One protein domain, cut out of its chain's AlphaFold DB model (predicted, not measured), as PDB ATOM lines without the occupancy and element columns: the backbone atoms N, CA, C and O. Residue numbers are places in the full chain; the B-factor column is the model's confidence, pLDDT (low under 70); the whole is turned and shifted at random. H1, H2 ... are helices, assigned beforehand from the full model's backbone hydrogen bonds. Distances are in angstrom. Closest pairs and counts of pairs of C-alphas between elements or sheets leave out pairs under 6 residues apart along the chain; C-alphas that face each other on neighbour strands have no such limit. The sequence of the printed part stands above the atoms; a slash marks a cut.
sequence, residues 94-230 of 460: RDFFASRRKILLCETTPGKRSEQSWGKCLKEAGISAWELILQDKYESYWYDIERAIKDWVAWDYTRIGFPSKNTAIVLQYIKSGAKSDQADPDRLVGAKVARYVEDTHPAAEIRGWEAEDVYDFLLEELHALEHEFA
ATOM      1  N   ARG A  94      -8.811   7.469 -33.091       85.06
ATOM      2  CA  ARG A  94      -8.176   8.797 -33.031       85.06
ATOM      3  C   ARG A  94      -8.148   9.393 -31.614       85.06
ATOM      4  O   ARG A  94      -7.295  10.238 -31.334       85.06
ATOM      5  N   ASP A  95      -9.071   9.005 -30.739       88.81
ATOM      6  CA  ASP A  95      -9.102   9.415 -29.331       88.81
ATOM      7  C   ASP A  95      -8.193   8.500 -28.496       88.81
ATOM      8  O   ASP A  95      -7.306   8.986 -27.788       88.81
ATOM      9  N   PHE A  96      -8.303   7.183 -28.705       90.94
ATOM     10  CA  PHE A  96      -7.415   6.171 -28.128       90.94
ATOM     11  C   PHE A  96      -5.935   6.471 -28.398       90.94
ATOM     12  O   PHE A  96      -5.190   6.751 -27.457       90.94
ATOM     13  N   PHE A  97      -5.504   6.522 -29.663       85.62
ATOM     14  CA  PHE A  97      -4.109   6.786 -30.031       85.62
ATOM     15  C   PHE A  97      -3.628   8.184 -29.595       85.62
ATOM     16  O   PHE A  97      -2.431   8.390 -29.396       85.62
ATOM     17  N   ALA A  98      -4.529   9.152 -29.380       84.94
ATOM     18  CA  ALA A  98      -4.168  10.439 -28.779       84.94
ATOM     19  C   ALA A  98      -3.869  10.337 -27.269       84.94
ATOM     20  O   ALA A  98      -3.060  11.118 -26.763       84.94
ATOM     21  N   SER A  99      -4.458   9.368 -26.558       86.62
ATOM     22  CA  SER A  99      -4.050   9.020 -25.190       86.62
ATOM     23  C   SER A  99      -2.697   8.292 -25.177       86.62
ATOM     24  O   SER A  99      -1.776   8.744 -24.492       86.62
ATOM     25  N   ARG A 100      -2.526   7.261 -26.022       86.88
ATOM     26  CA  ARG A 100      -1.291   6.455 -26.147       86.88
ATOM     27  C   ARG A 100      -0.063   7.289 -26.501       86.88
ATOM     28  O   ARG A 100       0.999   7.122 -25.909       86.88
ATOM     29  N   ARG A 101      -0.226   8.283 -27.385       80.50
ATOM     30  CA  ARG A 101       0.826   9.242 -27.768       80.50
ATOM     31  C   ARG A 101       1.491   9.933 -26.571       80.50
ATOM     32  O   ARG A 101       2.671  10.256 -26.653       80.50
ATOM     33  N   LYS A 102       0.771  10.165 -25.465       78.06
ATOM     34  CA  LYS A 102       1.358  10.767 -24.255       78.06
ATOM     35  C   LYS A 102       2.349   9.814 -23.583       78.06
ATOM     36  O   LYS A 102       3.425  10.253 -23.202       78.06
ATOM     37  N   ILE A 103       2.010   8.525 -23.508       82.38
ATOM     38  CA  ILE A 103       2.860   7.462 -22.950       82.38
ATOM     39  C   ILE A 103       4.115   7.298 -23.820       82.38
ATOM     40  O   ILE A 103       5.228   7.413 -23.311       82.38
ATOM     41  N   LEU A 104       3.936   7.164 -25.143       79.56
ATOM     42  CA  LEU A 104       5.025   7.153 -26.131       79.56
ATOM     43  C   LEU A 104       5.999   8.326 -25.940       79.56
ATOM     44  O   LEU A 104       7.207   8.118 -25.879       79.56
ATOM     45  N   LEU A 105       5.500   9.561 -25.813       75.88
ATOM     46  CA  LEU A 105       6.357  10.735 -25.607       75.88
ATOM     47  C   LEU A 105       7.070  10.703 -24.244       75.88
ATOM     48  O   LEU A 105       8.260  11.007 -24.169       75.88
ATOM     49  N   CYS A 106       6.380  10.307 -23.172       71.62
ATOM     50  CA  CYS A 106       6.967  10.217 -21.836       71.62
ATOM     51  C   CYS A 106       8.113   9.194 -21.755       71.62
ATOM     52  O   CYS A 106       9.169   9.531 -21.218       71.62
ATOM     53  N   GLU A 107       7.958   7.998 -22.327       70.38
ATOM     54  CA  GLU A 107       8.974   6.935 -22.225       70.38
ATOM     55  C   GLU A 107      10.071   7.026 -23.298       70.38
ATOM     56  O   GLU A 107      11.131   6.419 -23.157       70.38
ATOM     57  N   THR A 108       9.888   7.863 -24.328       64.88
ATOM     58  CA  THR A 108      10.964   8.226 -25.271       64.88
ATOM     59  C   THR A 108      11.743   9.486 -24.886       64.88
ATOM     60  O   THR A 108      12.736   9.808 -25.541       64.88
ATOM     61  N   THR A 109      11.367  10.187 -23.808       61.53
ATOM     62  CA  THR A 109      12.052  11.417 -23.378       61.53
ATOM     63  C   THR A 109      13.495  11.128 -22.903       61.53
ATOM     64  O   THR A 109      13.677  10.386 -21.932       61.53
ATOM     65  N   PRO A 110      14.543  11.737 -23.502       51.53
ATOM     66  CA  PRO A 110      15.929  11.525 -23.078       51.53
ATOM     67  C   PRO A 110      16.189  12.032 -21.649       51.53
ATOM     68  O   PRO A 110      16.303  13.230 -21.411       51.53
ATOM     69  N   GLY A 111      16.301  11.109 -20.692       54.84
ATOM     70  CA  GLY A 111      16.617  11.424 -19.292       54.84
ATOM     71  C   GLY A 111      16.196  10.340 -18.298       54.84
ATOM     72  O   GLY A 111      16.932  10.061 -17.358       54.84
ATOM     73  N   LYS A 112      15.072   9.650 -18.546       51.84
ATOM     74  CA  LYS A 112      14.553   8.537 -17.720       51.84
ATOM     75  C   LYS A 112      15.341   7.210 -17.857       51.84
ATOM     76  O   LYS A 112      14.752   6.135 -17.809       51.84
ATOM     77  N   ARG A 113      16.657   7.229 -18.084       51.88
ATOM     78  CA  ARG A 113      17.410   5.975 -18.283       51.88
ATOM     79  C   ARG A 113      17.643   5.237 -16.961       51.88
ATOM     80  O   ARG A 113      18.614   5.515 -16.262       51.88
ATOM     81  N   SER A 114      16.767   4.275 -16.667       53.56
ATOM     82  CA  SER A 114      17.146   3.059 -15.940       53.56
ATOM     83  C   SER A 114      18.099   2.211 -16.806       53.56
ATOM     84  O   SER A 114      18.468   2.598 -17.917       53.56
ATOM     85  N   GLU A 115      18.499   1.040 -16.315       57.34
ATOM     86  CA  GLU A 115      19.332   0.085 -17.066       57.34
ATOM     87  C   GLU A 115      18.552  -0.678 -18.163       57.34
ATOM     88  O   GLU A 115      19.130  -1.493 -18.883       57.34
ATOM     89  N   GLN A 116      17.244  -0.427 -18.310       66.19
ATOM     90  CA  GLN A 116      16.393  -1.059 -19.322       66.19
ATOM     91  C   GLN A 116      16.551  -0.419 -20.707       66.19
ATOM     92  O   GLN A 116      16.897   0.754 -20.864       66.19
ATOM     93  N   SER A 117      16.271  -1.219 -21.735       78.94
ATOM     94  CA  SER A 117      16.284  -0.786 -23.127       78.94
ATOM     95  C   SER A 117      14.933  -0.214 -23.577       78.94
ATOM     96  O   SER A 117      13.907  -0.365 -22.915       78.94
ATOM     97  N   TRP A 118      14.937   0.487 -24.713       83.31
ATOM     98  CA  TRP A 118      13.829   1.341 -25.156       83.31
ATOM     99  C   TRP A 118      12.546   0.549 -25.438       83.31
ATOM    100  O   TRP A 118      11.486   0.910 -24.929       83.31
ATOM    101  N   GLY A 119      12.645  -0.565 -26.169       84.06
ATOM    102  CA  GLY A 119      11.507  -1.450 -26.428       84.06
ATOM    103  C   GLY A 119      10.937  -2.093 -25.160       84.06
ATOM    104  O   GLY A 119       9.726  -2.279 -25.080       84.06
ATOM    105  N   LYS A 120      11.759  -2.351 -24.129       85.69
ATOM    106  CA  LYS A 120      11.266  -2.857 -22.834       85.69
ATOM    107  C   LYS A 120      10.449  -1.813 -22.096       85.69
ATOM    108  O   LYS A 120       9.322  -2.107 -21.725       85.69
ATOM    109  N   CYS A 121      10.953  -0.585 -21.968       86.69
ATOM    110  CA  CYS A 121      10.197   0.506 -21.346       86.69
ATOM    111  C   CYS A 121       8.857   0.764 -22.060       86.69
ATOM    112  O   CYS A 121       7.865   1.072 -21.406       86.69
ATOM    113  N   LEU A 122       8.810   0.605 -23.388       88.50
ATOM    114  CA  LEU A 122       7.566   0.683 -24.157       88.50
ATOM    115  C   LEU A 122       6.622  -0.496 -23.873       88.50
ATOM    116  O   LEU A 122       5.470  -0.252 -23.518       88.50
ATOM    117  N   LYS A 123       7.096  -1.746 -23.957       89.62
ATOM    118  CA  LYS A 123       6.266  -2.943 -23.729       89.62
ATOM    119  C   LYS A 123       5.776  -3.049 -22.275       89.62
ATOM    120  O   LYS A 123       4.632  -3.421 -22.039       89.62
ATOM    121  N   GLU A 124       6.587  -2.629 -21.301       89.12
ATOM    122  CA  GLU A 124       6.202  -2.495 -19.884       89.12
ATOM    123  C   GLU A 124       5.178  -1.367 -19.646       89.12
ATOM    124  O   GLU A 124       4.354  -1.466 -18.740       89.12
ATOM    125  N   ALA A 125       5.172  -0.327 -20.488       88.50
ATOM    126  CA  ALA A 125       4.131   0.704 -20.524       88.50
ATOM    127  C   ALA A 125       2.911   0.318 -21.395       88.50
ATOM    128  O   ALA A 125       2.072   1.172 -21.692       88.50
ATOM    129  N   GLY A 126       2.820  -0.949 -21.823       90.44
ATOM    130  CA  GLY A 126       1.737  -1.500 -22.644       90.44
ATOM    131  C   GLY A 126       1.759  -1.085 -24.119       90.44
ATOM    132  O   GLY A 126       0.818  -1.396 -24.843       90.44
ATOM    133  N   ILE A 127       2.779  -0.359 -24.584       91.06
ATOM    134  CA  ILE A 127       2.870   0.110 -25.974       91.06
ATOM    135  C   ILE A 127       3.259  -1.046 -26.892       91.06
ATOM    136  O   ILE A 127       4.340  -1.610 -26.750       91.06
ATOM    137  N   SER A 128       2.400  -1.321 -27.870       92.94
ATOM    138  CA  SER A 128       2.591  -2.328 -28.912       92.94
ATOM    139  C   SER A 128       3.421  -1.827 -30.103       92.94
ATOM    140  O   SER A 128       3.491  -0.628 -30.403       92.94
ATOM    141  N   ALA A 129       3.956  -2.762 -30.887       91.62
ATOM    142  CA  ALA A 129       4.580  -2.480 -32.179       91.62
ATOM    143  C   ALA A 129       3.633  -1.761 -33.167       91.62
ATOM    144  O   ALA A 129       4.089  -0.946 -33.973       91.62
ATOM    145  N   TRP A 130       2.316  -1.988 -33.094       90.94
ATOM    146  CA  TRP A 130       1.343  -1.328 -33.975       90.94
ATOM    147  C   TRP A 130       1.187   0.171 -33.705       90.94
ATOM    148  O   TRP A 130       0.951   0.942 -34.637       90.94
ATOM    149  N   GLU A 131       1.385   0.619 -32.465       88.44
ATOM    150  CA  GLU A 131       1.404   2.049 -32.136       88.44
ATOM    151  C   GLU A 131       2.618   2.752 -32.761       88.44
ATOM    152  O   GLU A 131       2.481   3.864 -33.279       88.44
ATOM    153  N   LEU A 132       3.774   2.076 -32.815       85.31
ATOM    154  CA  LEU A 132       4.956   2.546 -33.548       85.31
ATOM    155  C   LEU A 132       4.703   2.591 -35.064       85.31
ATOM    156  O   LEU A 132       5.130   3.535 -35.734       85.31
ATOM    157  N   ILE A 133       3.979   1.604 -35.604       86.06
ATOM    158  CA  ILE A 133       3.608   1.535 -37.026       86.06
ATOM    159  C   ILE A 133       2.670   2.682 -37.430       86.06
ATOM    160  O   ILE A 133       2.845   3.290 -38.491       86.06
ATOM    161  N   LEU A 134       1.685   2.998 -36.588       81.81
ATOM    162  CA  LEU A 134       0.693   4.045 -36.845       81.81
ATOM    163  C   LEU A 134       1.221   5.465 -36.604       81.81
ATOM    164  O   LEU A 134       0.781   6.395 -37.285       81.81
ATOM    165  N   GLN A 135       2.177   5.645 -35.684       74.38
ATOM    166  CA  GLN A 135       2.769   6.950 -35.363       74.38
ATOM    167  C   GLN A 135       3.351   7.661 -36.597       74.38
ATOM    168  O   GLN A 135       3.220   8.880 -36.714       74.38
ATOM    169  N   ASP A 136       3.956   6.908 -37.518       63.53
ATOM    170  CA  ASP A 136       4.670   7.437 -38.686       63.53
ATOM    171  C   ASP A 136       3.732   8.003 -39.772       63.53
ATOM    172  O   ASP A 136       4.075   8.951 -40.475       63.53
ATOM    173  N   LYS A 137       2.492   7.497 -39.885       64.25
ATOM    174  CA  LYS A 137       1.521   7.913 -40.926       64.25
ATOM    175  C   LYS A 137       0.714   9.165 -40.552       64.25
ATOM    176  O   LYS A 137      -0.459   9.300 -40.918       64.25
ATOM    177  N   TYR A 138       1.355  10.080 -39.823       50.94
ATOM    178  CA  TYR A 138       0.752  11.200 -39.092       50.94
ATOM    179  C   TYR A 138      -0.175  12.102 -39.922       50.94
ATOM    180  O   TYR A 138      -1.212  12.536 -39.425       50.94
ATOM    181  N   GLU A 139       0.156  12.356 -41.189       47.72
ATOM    182  CA  GLU A 139      -0.589  13.297 -42.039       47.72
ATOM    183  C   GLU A 139      -1.730  12.663 -42.851       47.72
ATOM    184  O   GLU A 139      -2.513  13.390 -43.457       47.72
ATOM    185  N   SER A 140      -1.849  11.327 -42.886       52.06
ATOM    186  CA  SER A 140      -2.755  10.647 -43.830       52.06
ATOM    187  C   SER A 140      -3.654   9.566 -43.220       52.06
ATOM    188  O   SER A 140      -4.864   9.622 -43.428       52.06
ATOM    189  N   TYR A 141      -3.107   8.609 -42.456       51.22
ATOM    190  CA  TYR A 141      -3.834   7.387 -42.053       51.22
ATOM    191  C   TYR A 141      -3.527   6.894 -40.621       51.22
ATOM    192  O   TYR A 141      -3.778   5.740 -40.298       51.22
ATOM    193  N   TRP A 142      -3.014   7.742 -39.721       48.91
ATOM    194  CA  TRP A 142      -2.579   7.350 -38.358       48.91
ATOM    195  C   TRP A 142      -3.654   6.770 -37.411       48.91
ATOM    196  O   TRP A 142      -3.333   6.401 -36.284       48.91
ATOM    197  N   TYR A 143      -4.919   6.722 -37.826       56.97
ATOM    198  CA  TYR A 143      -6.039   6.134 -37.080       56.97
ATOM    199  C   TYR A 143      -6.727   4.991 -37.853       56.97
ATOM    200  O   TYR A 143      -7.787   4.530 -37.442       56.97
ATOM    201  N   ASP A 144      -6.141   4.551 -38.969       77.50
ATOM    202  CA  ASP A 144      -6.637   3.493 -39.853       77.50
ATOM    203  C   ASP A 144      -5.790   2.224 -39.641       77.50
ATOM    204  O   ASP A 144      -4.851   1.926 -40.384       77.50
ATOM    205  N   ILE A 145      -6.081   1.512 -38.543       84.19
ATOM    206  CA  ILE A 145      -5.394   0.265 -38.159       84.19
ATOM    207  C   ILE A 145      -5.573  -0.829 -39.218       84.19
ATOM    208  O   ILE A 145      -4.642  -1.577 -39.492       84.19
ATOM    209  N   GLU A 146      -6.730  -0.888 -39.874       84.88
ATOM    210  CA  GLU A 146      -7.054  -1.901 -40.883       84.88
ATOM    211  C   GLU A 146      -6.165  -1.734 -42.122       84.88
ATOM    212  O   GLU A 146      -5.561  -2.695 -42.606       84.88
ATOM    213  N   ARG A 147      -5.981  -0.492 -42.591       81.38
ATOM    214  CA  ARG A 147      -5.001  -0.186 -43.636       81.38
ATOM    215  C   ARG A 147      -3.562  -0.381 -43.173       81.38
ATOM    216  O   ARG A 147      -2.740  -0.818 -43.974       81.38
ATOM    217  N   ALA A 148      -3.235  -0.070 -41.919       85.19
ATOM    218  CA  ALA A 148      -1.888  -0.287 -41.397       85.19
ATOM    219  C   ALA A 148      -1.520  -1.779 -41.379       85.19
ATOM    220  O   ALA A 148      -0.432  -2.127 -41.835       85.19
ATOM    221  N   ILE A 149      -2.448  -2.645 -40.954       86.75
ATOM    222  CA  ILE A 149      -2.337  -4.104 -41.065       86.75
ATOM    223  C   ILE A 149      -2.128  -4.486 -42.531       86.75
ATOM    224  O   ILE A 149      -1.107  -5.086 -42.861       86.75
ATOM    225  N   LYS A 150      -3.029  -4.068 -43.433       82.06
ATOM    226  CA  LYS A 150      -2.947  -4.366 -44.873       82.06
ATOM    227  C   LYS A 150      -1.595  -3.991 -45.489       82.06
ATOM    228  O   LYS A 150      -0.958  -4.834 -46.109       82.06
ATOM    229  N   ASP A 151      -1.118  -2.769 -45.255       80.75
ATOM    230  CA  ASP A 151       0.170  -2.268 -45.758       80.75
ATOM    231  C   ASP A 151       1.389  -3.064 -45.221       80.75
ATOM    232  O   ASP A 151       2.488  -2.936 -45.768       80.75
ATOM    233  N   TRP A 152       1.225  -3.859 -44.154       82.88
ATOM    234  CA  TRP A 152       2.273  -4.677 -43.527       82.88
ATOM    235  C   TRP A 152       2.165  -6.181 -43.804       82.88
ATOM    236  O   TRP A 152       3.207  -6.820 -43.958       82.88
ATOM    237  N   VAL A 153       0.961  -6.749 -43.908       77.88
ATOM    238  CA  VAL A 153       0.761  -8.195 -44.145       77.88
ATOM    239  C   VAL A 153       0.390  -8.532 -45.593       77.88
ATOM    240  O   VAL A 153       0.735  -9.606 -46.071       77.88
ATOM    241  N   ALA A 154      -0.250  -7.614 -46.323       67.50
ATOM    242  CA  ALA A 154      -0.821  -7.856 -47.650       67.50
ATOM    243  C   ALA A 154      -0.581  -6.667 -48.602       67.50
ATOM    244  O   ALA A 154      -1.494  -5.902 -48.928       67.50
ATOM    245  N   TRP A 155       0.665  -6.508 -49.064       59.97
ATOM    246  CA  TRP A 155       0.990  -5.513 -50.091       59.97
ATOM    247  C   TRP A 155       0.258  -5.830 -51.405       59.97
ATOM    248  O   TRP A 155       0.427  -6.929 -51.919       59.97
ATOM    249  N   ASP A 156      -0.500  -4.845 -51.911       51.59
ATOM    250  CA  ASP A 156      -1.236  -4.790 -53.192       51.59
ATOM    251  C   ASP A 156      -1.689  -6.149 -53.760       51.59
ATOM    252  O   ASP A 156      -0.898  -6.890 -54.340       51.59
ATOM    253  N   TYR A 157      -2.995  -6.432 -53.684       47.81
ATOM    254  CA  TYR A 157      -3.609  -7.687 -54.142       47.81
ATOM    255  C   TYR A 157      -3.227  -8.112 -55.573       47.81
ATOM    256  O   TYR A 157      -3.269  -9.298 -55.889       47.81
ATOM    257  N   THR A 158      -2.829  -7.178 -56.446       49.88
ATOM    258  CA  THR A 158      -2.380  -7.502 -57.810       49.88
ATOM    259  C   THR A 158      -0.967  -8.092 -57.876       49.88
ATOM    260  O   THR A 158      -0.612  -8.711 -58.881       49.88
ATOM    261  N   ARG A 159      -0.140  -7.885 -56.839       52.03
ATOM    262  CA  ARG A 159       1.267  -8.311 -56.731       52.03
ATOM    263  C   ARG A 159       1.675  -8.543 -55.272       52.03
ATOM    264  O   ARG A 159       2.533  -7.833 -54.739       52.03
ATOM    265  N   ILE A 160       1.110  -9.583 -54.660       52.97
ATOM    266  CA  ILE A 160       1.492 -10.047 -53.320       52.97
ATOM    267  C   ILE A 160       2.953 -10.520 -53.347       52.97
ATOM    268  O   ILE A 160       3.270 -11.620 -53.799       52.97
ATOM    269  N   GLY A 161       3.858  -9.660 -52.883       56.44
ATOM    270  CA  GLY A 161       5.246 -10.010 -52.603       56.44
ATOM    271  C   GLY A 161       5.363 -10.558 -51.185       56.44
ATOM    272  O   GLY A 161       5.029  -9.852 -50.234       56.44
ATOM    273  N   PHE A 162       5.841 -11.795 -51.053       58.41
ATOM    274  CA  PHE A 162       6.144 -12.425 -49.768       58.41
ATOM    275  C   PHE A 162       7.671 -12.535 -49.584       58.41
ATOM    276  O   PHE A 162       8.334 -13.056 -50.485       58.41
ATOM    277  N   PRO A 163       8.244 -12.095 -48.446       64.75
ATOM    278  CA  PRO A 163       7.623 -11.268 -47.405       64.75
ATOM    279  C   PRO A 163       7.236  -9.870 -47.907       64.75
ATOM    280  O   PRO A 163       7.778  -9.377 -48.899       64.75
ATOM    281  N   SER A 164       6.354  -9.189 -47.167       75.50
ATOM    282  CA  SER A 164       6.069  -7.771 -47.423       75.50
ATOM    283  C   SER A 164       7.338  -6.920 -47.290       75.50
ATOM    284  O   SER A 164       8.278  -7.268 -46.570       75.50
ATOM    285  N   LYS A 165       7.360  -5.747 -47.936       79.25
ATOM    286  CA  LYS A 165       8.515  -4.834 -47.885       79.25
ATOM    287  C   LYS A 165       8.915  -4.459 -46.449       79.25
ATOM    288  O   LYS A 165      10.103  -4.317 -46.175       79.25
ATOM    289  N   ASN A 166       7.949  -4.307 -45.544       81.69
ATOM    290  CA  ASN A 166       8.224  -3.931 -44.157       81.69
ATOM    291  C   ASN A 166       8.767  -5.122 -43.353       81.69
ATOM    292  O   ASN A 166       9.767  -4.963 -42.656       81.69
ATOM    293  N   THR A 167       8.204  -6.322 -43.534       84.56
ATOM    294  CA  THR A 167       8.735  -7.572 -42.960       84.56
ATOM    295  C   THR A 167      10.161  -7.857 -43.447       84.56
ATOM    296  O   THR A 167      11.036  -8.171 -42.645       84.56
ATOM    297  N   ALA A 168      10.443  -7.654 -44.739       84.00
ATOM    298  CA  ALA A 168      11.786  -7.797 -45.306       84.00
ATOM    299  C   ALA A 168      12.807  -6.835 -44.664       84.00
ATOM    300  O   ALA A 168      13.939  -7.229 -44.384       84.00
ATOM    301  N   ILE A 169      12.401  -5.588 -44.388       84.75
ATOM    302  CA  ILE A 169      13.223  -4.611 -43.658       84.75
ATOM    303  C   ILE A 169      13.467  -5.086 -42.218       84.75
ATOM    304  O   ILE A 169      14.615  -5.087 -41.783       84.75
ATOM    305  N   VAL A 170      12.427  -5.515 -41.492       88.44
ATOM    306  CA  VAL A 170      12.552  -5.998 -40.102       88.44
ATOM    307  C   VAL A 170      13.578  -7.134 -40.006       88.44
ATOM    308  O   VAL A 170      14.524  -7.049 -39.220       88.44
ATOM    309  N   LEU A 171      13.461  -8.139 -40.881       88.88
ATOM    310  CA  LEU A 171      14.398  -9.263 -40.965       88.88
ATOM    311  C   LEU A 171      15.832  -8.825 -41.295       88.88
ATOM    312  O   LEU A 171      16.781  -9.371 -40.734       88.88
ATOM    313  N   GLN A 172      16.013  -7.837 -42.179       87.12
ATOM    314  CA  GLN A 172      17.340  -7.338 -42.556       87.12
ATOM    315  C   GLN A 172      18.091  -6.722 -41.365       87.12
ATOM    316  O   GLN A 172      19.284  -6.991 -41.196       87.12
ATOM    317  N   TYR A 173      17.423  -5.912 -40.536       85.94
ATOM    318  CA  TYR A 173      18.049  -5.322 -39.345       85.94
ATOM    319  C   TYR A 173      18.404  -6.410 -38.324       85.94
ATOM    320  O   TYR A 173      19.582  -6.585 -38.012       85.94
ATOM    321  N   ILE A 174      17.422  -7.226 -37.931       86.88
ATOM    322  CA  ILE A 174      17.583  -8.293 -36.930       86.88
ATOM    323  C   ILE A 174      18.707  -9.279 -37.304       86.88
ATOM    324  O   ILE A 174      19.546  -9.623 -36.468       86.88
ATOM    325  N   LYS A 175      18.773  -9.723 -38.569       86.06
ATOM    326  CA  LYS A 175      19.796 -10.688 -39.023       86.06
ATOM    327  C   LYS A 175      21.183 -10.074 -39.203       86.06
ATOM    328  O   LYS A 175      22.174 -10.788 -39.067       86.06
ATOM    329  N   SER A 176      21.278  -8.776 -39.493       79.81
ATOM    330  CA  SER A 176      22.574  -8.089 -39.594       79.81
ATOM    331  C   SER A 176      23.130  -7.643 -38.237       79.81
ATOM    332  O   SER A 176      24.338  -7.434 -38.125       79.81
ATOM    333  N   GLY A 177      22.281  -7.496 -37.210       64.88
ATOM    334  CA  GLY A 177      22.661  -6.898 -35.925       64.88
ATOM    335  C   GLY A 177      23.130  -5.445 -36.066       64.88
ATOM    336  O   GLY A 177      23.906  -4.950 -35.242       64.88
ATOM    337  N   ALA A 178      22.726  -4.779 -37.151       57.78
ATOM    338  CA  ALA A 178      23.076  -3.400 -37.430       57.78
ATOM    339  C   ALA A 178      22.264  -2.482 -36.514       57.78
ATOM    340  O   ALA A 178      21.088  -2.224 -36.770       57.78
ATOM    341  N   LYS A 179      22.912  -1.966 -35.459       55.00
ATOM    342  CA  LYS A 179      22.316  -0.961 -34.568       55.00
ATOM    343  C   LYS A 179      21.651   0.137 -35.395       55.00
ATOM    344  O   LYS A 179      22.295   0.708 -36.277       55.00
ATOM    345  N   SER A 180      20.396   0.451 -35.063       52.75
ATOM    346  CA  SER A 180      19.556   1.405 -35.804       52.75
ATOM    347  C   SER A 180      20.241   2.745 -36.089       52.75
ATOM    348  O   SER A 180      19.956   3.372 -37.097       52.75
ATOM    349  N   ASP A 181      21.171   3.137 -35.217       48.59
ATOM    350  CA  ASP A 181      21.871   4.420 -35.110       48.59
ATOM    351  C   ASP A 181      22.613   4.907 -36.380       48.59
ATOM    352  O   ASP A 181      23.076   6.047 -36.398       48.59
ATOM    353  N   GLN A 182      22.771   4.073 -37.419       45.00
ATOM    354  CA  GLN A 182      23.401   4.458 -38.700       45.00
ATOM    355  C   GLN A 182      22.422   4.698 -39.860       45.00
ATOM    356  O   GLN A 182      22.788   5.363 -40.831       45.00
ATOM    357  N   ALA A 183      21.192   4.195 -39.774       46.91
ATOM    358  CA  ALA A 183      20.095   4.686 -40.601       46.91
ATOM    359  C   ALA A 183      19.384   5.805 -39.832       46.91
ATOM    360  O   ALA A 183      19.428   5.820 -38.608       46.91
ATOM    361  N   ASP A 184      18.716   6.734 -40.516       48.88
ATOM    362  CA  ASP A 184      17.844   7.703 -39.841       48.88
ATOM    363  C   ASP A 184      16.673   6.932 -39.193       48.88
ATOM    364  O   ASP A 184      15.793   6.460 -39.931       48.88
ATOM    365  N   PRO A 185      16.648   6.736 -37.853       47.00
ATOM    366  CA  PRO A 185      15.690   5.828 -37.231       47.00
ATOM    367  C   PRO A 185      14.269   6.372 -37.343       47.00
ATOM    368  O   PRO A 185      13.314   5.601 -37.306       47.00
ATOM    369  N   ASP A 186      14.127   7.687 -37.533       49.53
ATOM    370  CA  ASP A 186      12.846   8.362 -37.672       49.53
ATOM    371  C   ASP A 186      12.247   8.280 -39.080       49.53
ATOM    372  O   ASP A 186      11.082   8.634 -39.244       49.53
ATOM    373  N   ARG A 187      12.976   7.744 -40.074       56.41
ATOM    374  CA  ARG A 187      12.515   7.620 -41.474       56.41
ATOM    375  C   ARG A 187      12.105   6.224 -41.935       56.41
ATOM    376  O   ARG A 187      11.627   6.092 -43.064       56.41
ATOM    377  N   LEU A 188      12.321   5.177 -41.139       73.56
ATOM    378  CA  LEU A 188      12.038   3.806 -41.571       73.56
ATOM    379  C   LEU A 188      11.345   2.999 -40.469       73.56
ATOM    380  O   LEU A 188      11.987   2.424 -39.595       73.56
ATOM    381  N   VAL A 189      10.015   2.902 -40.549       80.62
ATOM    382  CA  VAL A 189       9.167   2.197 -39.566       80.62
ATOM    383  C   VAL A 189       9.633   0.762 -39.290       80.62
ATOM    384  O   VAL A 189       9.656   0.331 -38.141       80.62
ATOM    385  N   GLY A 190      10.087   0.039 -40.321       82.94
ATOM    386  CA  GLY A 190      10.659  -1.304 -40.167       82.94
ATOM    387  C   GLY A 190      11.895  -1.360 -39.260       82.94
ATOM    388  O   GLY A 190      12.072  -2.344 -38.556       82.94
ATOM    389  N   ALA A 191      12.706  -0.297 -39.198       81.19
ATOM    390  CA  ALA A 191      13.831  -0.207 -38.263       81.19
ATOM    391  C   ALA A 191      13.367   0.099 -36.824       81.19
ATOM    392  O   ALA A 191      13.926  -0.453 -35.878       81.19
ATOM    393  N   LYS A 192      12.307   0.909 -36.646       84.31
ATOM    394  CA  LYS A 192      11.669   1.138 -35.330       84.31
ATOM    395  C   LYS A 192      11.112  -0.172 -34.754       84.31
ATOM    396  O   LYS A 192      11.344  -0.471 -33.587       84.31
ATOM    397  N   VAL A 193      10.436  -0.971 -35.586       89.19
ATOM    398  CA  VAL A 193       9.895  -2.289 -35.203       89.19
ATOM    399  C   VAL A 193      11.010  -3.314 -34.970       89.19
ATOM    400  O   VAL A 193      10.984  -3.992 -33.949       89.19
ATOM    401  N   ALA A 194      12.031  -3.383 -35.836       89.25
ATOM    402  CA  ALA A 194      13.185  -4.266 -35.630       89.25
ATOM    403  C   ALA A 194      13.886  -3.999 -34.292       89.25
ATOM    404  O   ALA A 194      14.122  -4.927 -33.527       89.25
ATOM    405  N   ARG A 195      14.137  -2.727 -33.961       86.50
ATOM    406  CA  ARG A 195      14.714  -2.341 -32.668       86.50
ATOM    407  C   ARG A 195      13.813  -2.714 -31.490       86.50
ATOM    408  O   ARG A 195      14.317  -3.126 -30.452       86.50
ATOM    409  N   TYR A 196      12.495  -2.558 -31.619       89.88
ATOM    410  CA  TYR A 196      11.559  -2.958 -30.566       89.88
ATOM    411  C   TYR A 196      11.621  -4.476 -30.333       89.88
ATOM    412  O   TYR A 196      11.661  -4.905 -29.182       89.88
ATOM    413  N   VAL A 197      11.734  -5.281 -31.398       91.75
ATOM    414  CA  VAL A 197      11.981  -6.732 -31.316       91.75
ATOM    415  C   VAL A 197      13.329  -7.037 -30.649       91.75
ATOM    416  O   VAL A 197      13.350  -7.785 -29.676       91.75
ATOM    417  N   GLU A 198      14.431  -6.420 -31.096       89.56
ATOM    418  CA  GLU A 198      15.776  -6.584 -30.506       89.56
ATOM    419  C   GLU A 198      15.833  -6.222 -29.015       89.56
ATOM    420  O   GLU A 198      16.536  -6.873 -28.242       89.56
ATOM    421  N   ASP A 199      15.096  -5.189 -28.599       88.75
ATOM    422  CA  ASP A 199      15.019  -4.771 -27.202       88.75
ATOM    423  C   ASP A 199      14.149  -5.721 -26.358       88.75
ATOM    424  O   ASP A 199      14.413  -5.867 -25.163       88.75
ATOM    425  N   THR A 200      13.126  -6.362 -26.933       90.62
ATOM    426  CA  THR A 200      12.140  -7.174 -26.189       90.62
ATOM    427  C   THR A 200      12.421  -8.681 -26.181       90.62
ATOM    428  O   THR A 200      12.035  -9.335 -25.213       90.62
ATOM    429  N   HIS A 201      13.127  -9.224 -27.178       91.25
ATOM    430  CA  HIS A 201      13.343 -10.668 -27.363       91.25
ATOM    431  C   HIS A 201      14.829 -11.079 -27.251       91.25
ATOM    432  O   HIS A 201      15.729 -10.255 -27.429       91.25
ATOM    433  N   PRO A 202      15.144 -12.357 -26.963       89.31
ATOM    434  CA  PRO A 202      16.523 -12.839 -26.904       89.31
ATOM    435  C   PRO A 202      17.236 -12.774 -28.264       89.31
ATOM    436  O   PRO A 202      16.797 -13.361 -29.251       89.31
ATOM    437  N   ALA A 203      18.436 -12.186 -28.302       85.44
ATOM    438  CA  ALA A 203      19.249 -12.069 -29.522       85.44
ATOM    439  C   ALA A 203      19.656 -13.411 -30.180       85.44
ATOM    440  O   ALA A 203      20.164 -13.412 -31.300       85.44
ATOM    441  N   ALA A 204      19.480 -14.547 -29.495       86.06
ATOM    442  CA  ALA A 204      19.701 -15.888 -30.046       86.06
ATOM    443  C   ALA A 204      18.477 -16.446 -30.798       86.06
ATOM    444  O   ALA A 204      18.640 -17.285 -31.677       86.06
ATOM    445  N   GLU A 205      17.279 -15.970 -30.460       89.38
ATOM    446  CA  GLU A 205      15.990 -16.403 -31.004       89.38
ATOM    447  C   GLU A 205      15.699 -15.660 -32.313       89.38
ATOM    448  O   GLU A 205      15.631 -16.262 -33.382       89.38
ATOM    449  N   ILE A 206      15.688 -14.325 -32.247       90.94
ATOM    450  CA  ILE A 206      15.347 -13.429 -33.363       90.94
ATOM    451  C   ILE A 206      16.258 -13.587 -34.591       90.94
ATOM    452  O   ILE A 206      15.849 -13.336 -35.719       90.94
ATOM    453  N   ARG A 207      17.496 -14.068 -34.409       87.38
ATOM    454  CA  ARG A 207      18.418 -14.367 -35.522       87.38
ATOM    455  C   ARG A 207      17.950 -15.522 -36.408       87.38
ATOM    456  O   ARG A 207      18.382 -15.594 -37.556       87.38
ATOM    457  N   GLY A 208      17.113 -16.413 -35.875       90.00
ATOM    458  CA  GLY A 208      16.504 -17.520 -36.607       90.00
ATOM    459  C   GLY A 208      15.176 -17.175 -37.285       90.00
ATOM    460  O   GLY A 208      14.737 -17.959 -38.116       90.00
ATOM    461  N   TRP A 209      14.558 -16.031 -36.963       93.19
ATOM    462  CA  TRP A 209      13.235 -15.654 -37.475       93.19
ATOM    463  C   TRP A 209      13.216 -15.531 -38.999       93.19
ATOM    464  O   TRP A 209      14.096 -14.911 -39.596       93.19
ATOM    465  N   GLU A 210      12.174 -16.047 -39.631       90.75
ATOM    466  CA  GLU A 210      11.817 -15.788 -41.020       90.75
ATOM    467  C   GLU A 210      10.538 -14.934 -41.099       90.75
ATOM    468  O   GLU A 210      10.120 -14.287 -40.137       90.75
ATOM    469  N   ALA A 211       9.941 -14.847 -42.288       87.69
ATOM    470  CA  ALA A 211       8.761 -14.021 -42.528       87.69
ATOM    471  C   ALA A 211       7.568 -14.394 -41.633       87.69
ATOM    472  O   ALA A 211       6.831 -13.505 -41.214       87.69
ATOM    473  N   GLU A 212       7.385 -15.687 -41.350       88.81
ATOM    474  CA  GLU A 212       6.253 -16.190 -40.570       88.81
ATOM    475  C   GLU A 212       6.376 -15.827 -39.083       88.81
ATOM    476  O   GLU A 212       5.398 -15.352 -38.517       88.81
ATOM    477  N   ASP A 213       7.573 -15.899 -38.489       92.31
ATOM    478  CA  ASP A 213       7.819 -15.482 -37.098       92.31
ATOM    479  C   ASP A 213       7.537 -13.982 -36.887       92.31
ATOM    480  O   ASP A 213       6.971 -13.577 -35.873       92.31
ATOM    481  N   VAL A 214       7.869 -13.140 -37.876       91.62
ATOM    482  CA  VAL A 214       7.538 -11.702 -37.838       91.62
ATOM    483  C   VAL A 214       6.028 -11.469 -37.948       91.62
ATOM    484  O   VAL A 214       5.524 -10.515 -37.356       91.62
ATOM    485  N   TYR A 215       5.292 -12.313 -38.678       91.25
ATOM    486  CA  TYR A 215       3.830 -12.239 -38.712       91.25
ATOM    487  C   TYR A 215       3.196 -12.732 -37.405       91.25
ATOM    488  O   TYR A 215       2.268 -12.084 -36.930       91.25
ATOM    489  N   ASP A 216       3.737 -13.773 -36.773       92.94
ATOM    490  CA  ASP A 216       3.269 -14.255 -35.468       92.94
ATOM    491  C   ASP A 216       3.493 -13.207 -34.370       92.94
ATOM    492  O   ASP A 216       2.549 -12.824 -33.678       92.94
ATOM    493  N   PHE A 217       4.692 -12.623 -34.304       94.81
ATOM    494  CA  PHE A 217       4.986 -11.483 -33.432       94.81
ATOM    495  C   PHE A 217       4.029 -10.297 -33.675       94.81
ATOM    496  O   PHE A 217       3.491  -9.720 -32.730       94.81
ATOM    497  N   LEU A 218       3.762  -9.934 -34.936       94.75
ATOM    498  CA  LEU A 218       2.818  -8.855 -35.253       94.75
ATOM    499  C   LEU A 218       1.364  -9.205 -34.890       94.75
ATOM    500  O   LEU A 218       0.579  -8.291 -34.631       94.75
ATOM    501  N   LEU A 219       0.990 -10.485 -34.844       94.31
ATOM    502  CA  LEU A 219      -0.333 -10.929 -34.407       94.31
ATOM    503  C   LEU A 219      -0.455 -10.887 -32.875       94.31
ATOM    504  O   LEU A 219      -1.471 -10.426 -32.356       94.31
ATOM    505  N   GLU A 220       0.585 -11.277 -32.134       95.06
ATOM    506  CA  GLU A 220       0.652 -11.100 -30.673       95.06
ATOM    507  C   GLU A 220       0.580  -9.621 -30.265       95.06
ATOM    508  O   GLU A 220      -0.201  -9.244 -29.390       95.06
ATOM    509  N   GLU A 221       1.331  -8.750 -30.941       95.62
ATOM    510  CA  GLU A 221       1.287  -7.305 -30.691       95.62
ATOM    511  C   GLU A 221      -0.064  -6.682 -31.098       95.62
ATOM    512  O   GLU A 221      -0.439  -5.639 -30.559       95.62
ATOM    513  N   LEU A 222      -0.825  -7.308 -32.011       94.75
ATOM    514  CA  LEU A 222      -2.196  -6.886 -32.329       94.75
ATOM    515  C   LEU A 222      -3.157  -7.226 -31.181       94.75
ATOM    516  O   LEU A 222      -3.934  -6.364 -30.772       94.75
ATOM    517  N   HIS A 223      -3.043  -8.426 -30.603       94.12
ATOM    518  CA  HIS A 223      -3.789  -8.810 -29.399       94.12
ATOM    519  C   HIS A 223      -3.467  -7.899 -28.200       94.12
ATOM    520  O   HIS A 223      -4.364  -7.525 -27.443       94.12
ATOM    521  N   ALA A 224      -2.203  -7.483 -28.044       94.50
ATOM    522  CA  ALA A 224      -1.809  -6.511 -27.023       94.50
ATOM    523  C   ALA A 224      -2.481  -5.140 -27.241       94.50
ATOM    524  O   ALA A 224      -3.063  -4.578 -26.311       94.50
ATOM    525  N   LEU A 225      -2.470  -4.629 -28.480       93.88
ATOM    526  CA  LEU A 225      -3.142  -3.377 -28.837       93.88
ATOM    527  C   LEU A 225      -4.655  -3.422 -28.554       93.88
ATOM    528  O   LEU A 225      -5.240  -2.443 -28.086       93.88
ATOM    529  N   GLU A 226      -5.290  -4.555 -28.840       94.00
ATOM    530  CA  GLU A 226      -6.716  -4.788 -28.605       94.00
ATOM    531  C   GLU A 226      -7.067  -4.802 -27.120       94.00
ATOM    532  O   GLU A 226      -8.042  -4.161 -26.720       94.00
ATOM    533  N   HIS A 227      -6.259  -5.458 -26.284       93.81
ATOM    534  CA  HIS A 227      -6.448  -5.426 -24.836       93.81
ATOM    535  C   HIS A 227      -6.353  -3.992 -24.287       93.81
ATOM    536  O   HIS A 227      -7.200  -3.559 -23.499       93.81
ATOM    537  N   GLU A 228      -5.385  -3.208 -24.766       94.19
ATOM    538  CA  GLU A 228      -5.215  -1.808 -24.369       94.19
ATOM    539  C   GLU A 228      -6.357  -0.905 -24.866       94.19
ATOM    540  O   GLU A 228      -6.794  -0.005 -24.141       94.19
ATOM    541  N   PHE A 229      -6.910  -1.158 -26.059       94.06
ATOM    542  CA  PHE A 229      -8.092  -0.441 -26.550       94.06
ATOM    543  C   PHE A 229      -9.368  -0.834 -25.792       94.06
ATOM    544  O   PHE A 229     -10.157   0.039 -25.426       94.06
ATOM    545  N   ALA A 230      -9.552  -2.118 -25.471       94.38
ATOM    546  CA  ALA A 230     -10.649  -2.577 -24.623       94.38
ATOM    547  C   ALA A 230     -10.577  -1.935 -23.226       94.38
ATOM    548  O   ALA A 230     -11.586  -1.444 -22.717       94.38
TER     549      ALA A 230
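What this domain is: This is residues 94 to 230 of the 460 residues of an uncharacterized protein of Atopobium parvulum (strain ATCC 33793 / DSM 20469 / CCUG 32760 / JCM 10300 / KCTC 3663 / VPI 0546) (UniProt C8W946). A compact cluster of crossed helices has H6 and the short H3 at its core, and the long helix H7 crosses H3 along one side. H5 and H2 pack on H6, while H1 and H4 lie farther out; the loops at Ser 114 and Thr 158 mark the two far ends. The printed part has 137 residues with seven named helices, in the order H1, H2, H3, H4, H5, H6, H7 along the chain, and no named strand; the class is all helix. The radius of gyration of the C-alphas is 14.6 A, and they span 44 by 36 by 27 A.

How they stand to each other: H1, residues 94 to 108, touches H2, residues 118 to 124, with residues 104 to 108 alone; the closest C-alphas, of Glu 107 and Cys 121, are 6.6 A apart, at a steep tilt of 54 degrees. H2 touches H6, residues 189 to 200, by the C-alphas of Gly 119 and Tyr 196, 4.4 A apart. H3, residues 129 to 135, touches H6, closest at the C-alphas of Ala 129 and Val 193, 6.1 A, at a shallow tilt of 34 degrees, only just short of steep. H3 also touches H7, residues 211 to 230, closest at the C-alphas of Ala 129 and Glu 221, 6.0 A; at 72 degrees they are only just about perpendicular. H4, residues 145 to 153, only just touches H3, and only just touches H5, residues 165 to 176, with 3 pairs of C-alphas within 8 A each; the closest are Leu 134 and Ala 148, 6.8 A, and Trp 152 and Asn 166, 6.0 A. H5 touches H6, closest at the C-alphas of Val 170 and Ala 194, 4.8 A, at a steep tilt of 45 degrees, the same way. H5 touches H7 with residues 167 to 171 alone, closest at the C-alphas of Thr 167 and Ala 211, 6.5 A. H1 is apart from H4, H5 and H6. In H2 to H7 every O i to N i+4 pair is within hydrogen-bond range; in H1, 8 of 11 are.

Where its parts are: H1 runs 20.7 A from C-alpha 94 at (-8.176, 8.797, -33.031). H5 and H6 are each 16.6 A long, and H6 begins at C-alpha 189 at (9.167, 2.197, -39.566). H7 runs 28.8 A to C-alpha 230 at (-10.649, -2.577, -24.623). H2, H3 and H4 are shorter.

The domain as a whole: The two C-alphas farthest apart, of Ser 114 and Thr 158, are 47.4 A apart. The printed part has no cut. The links H4 to H5 and H5 to H6 are long. Mean pLDDT of the printed part is 77.9, under 70 at residues 108 to 116, 136 to 143, 154 to 163 and 177 to 187.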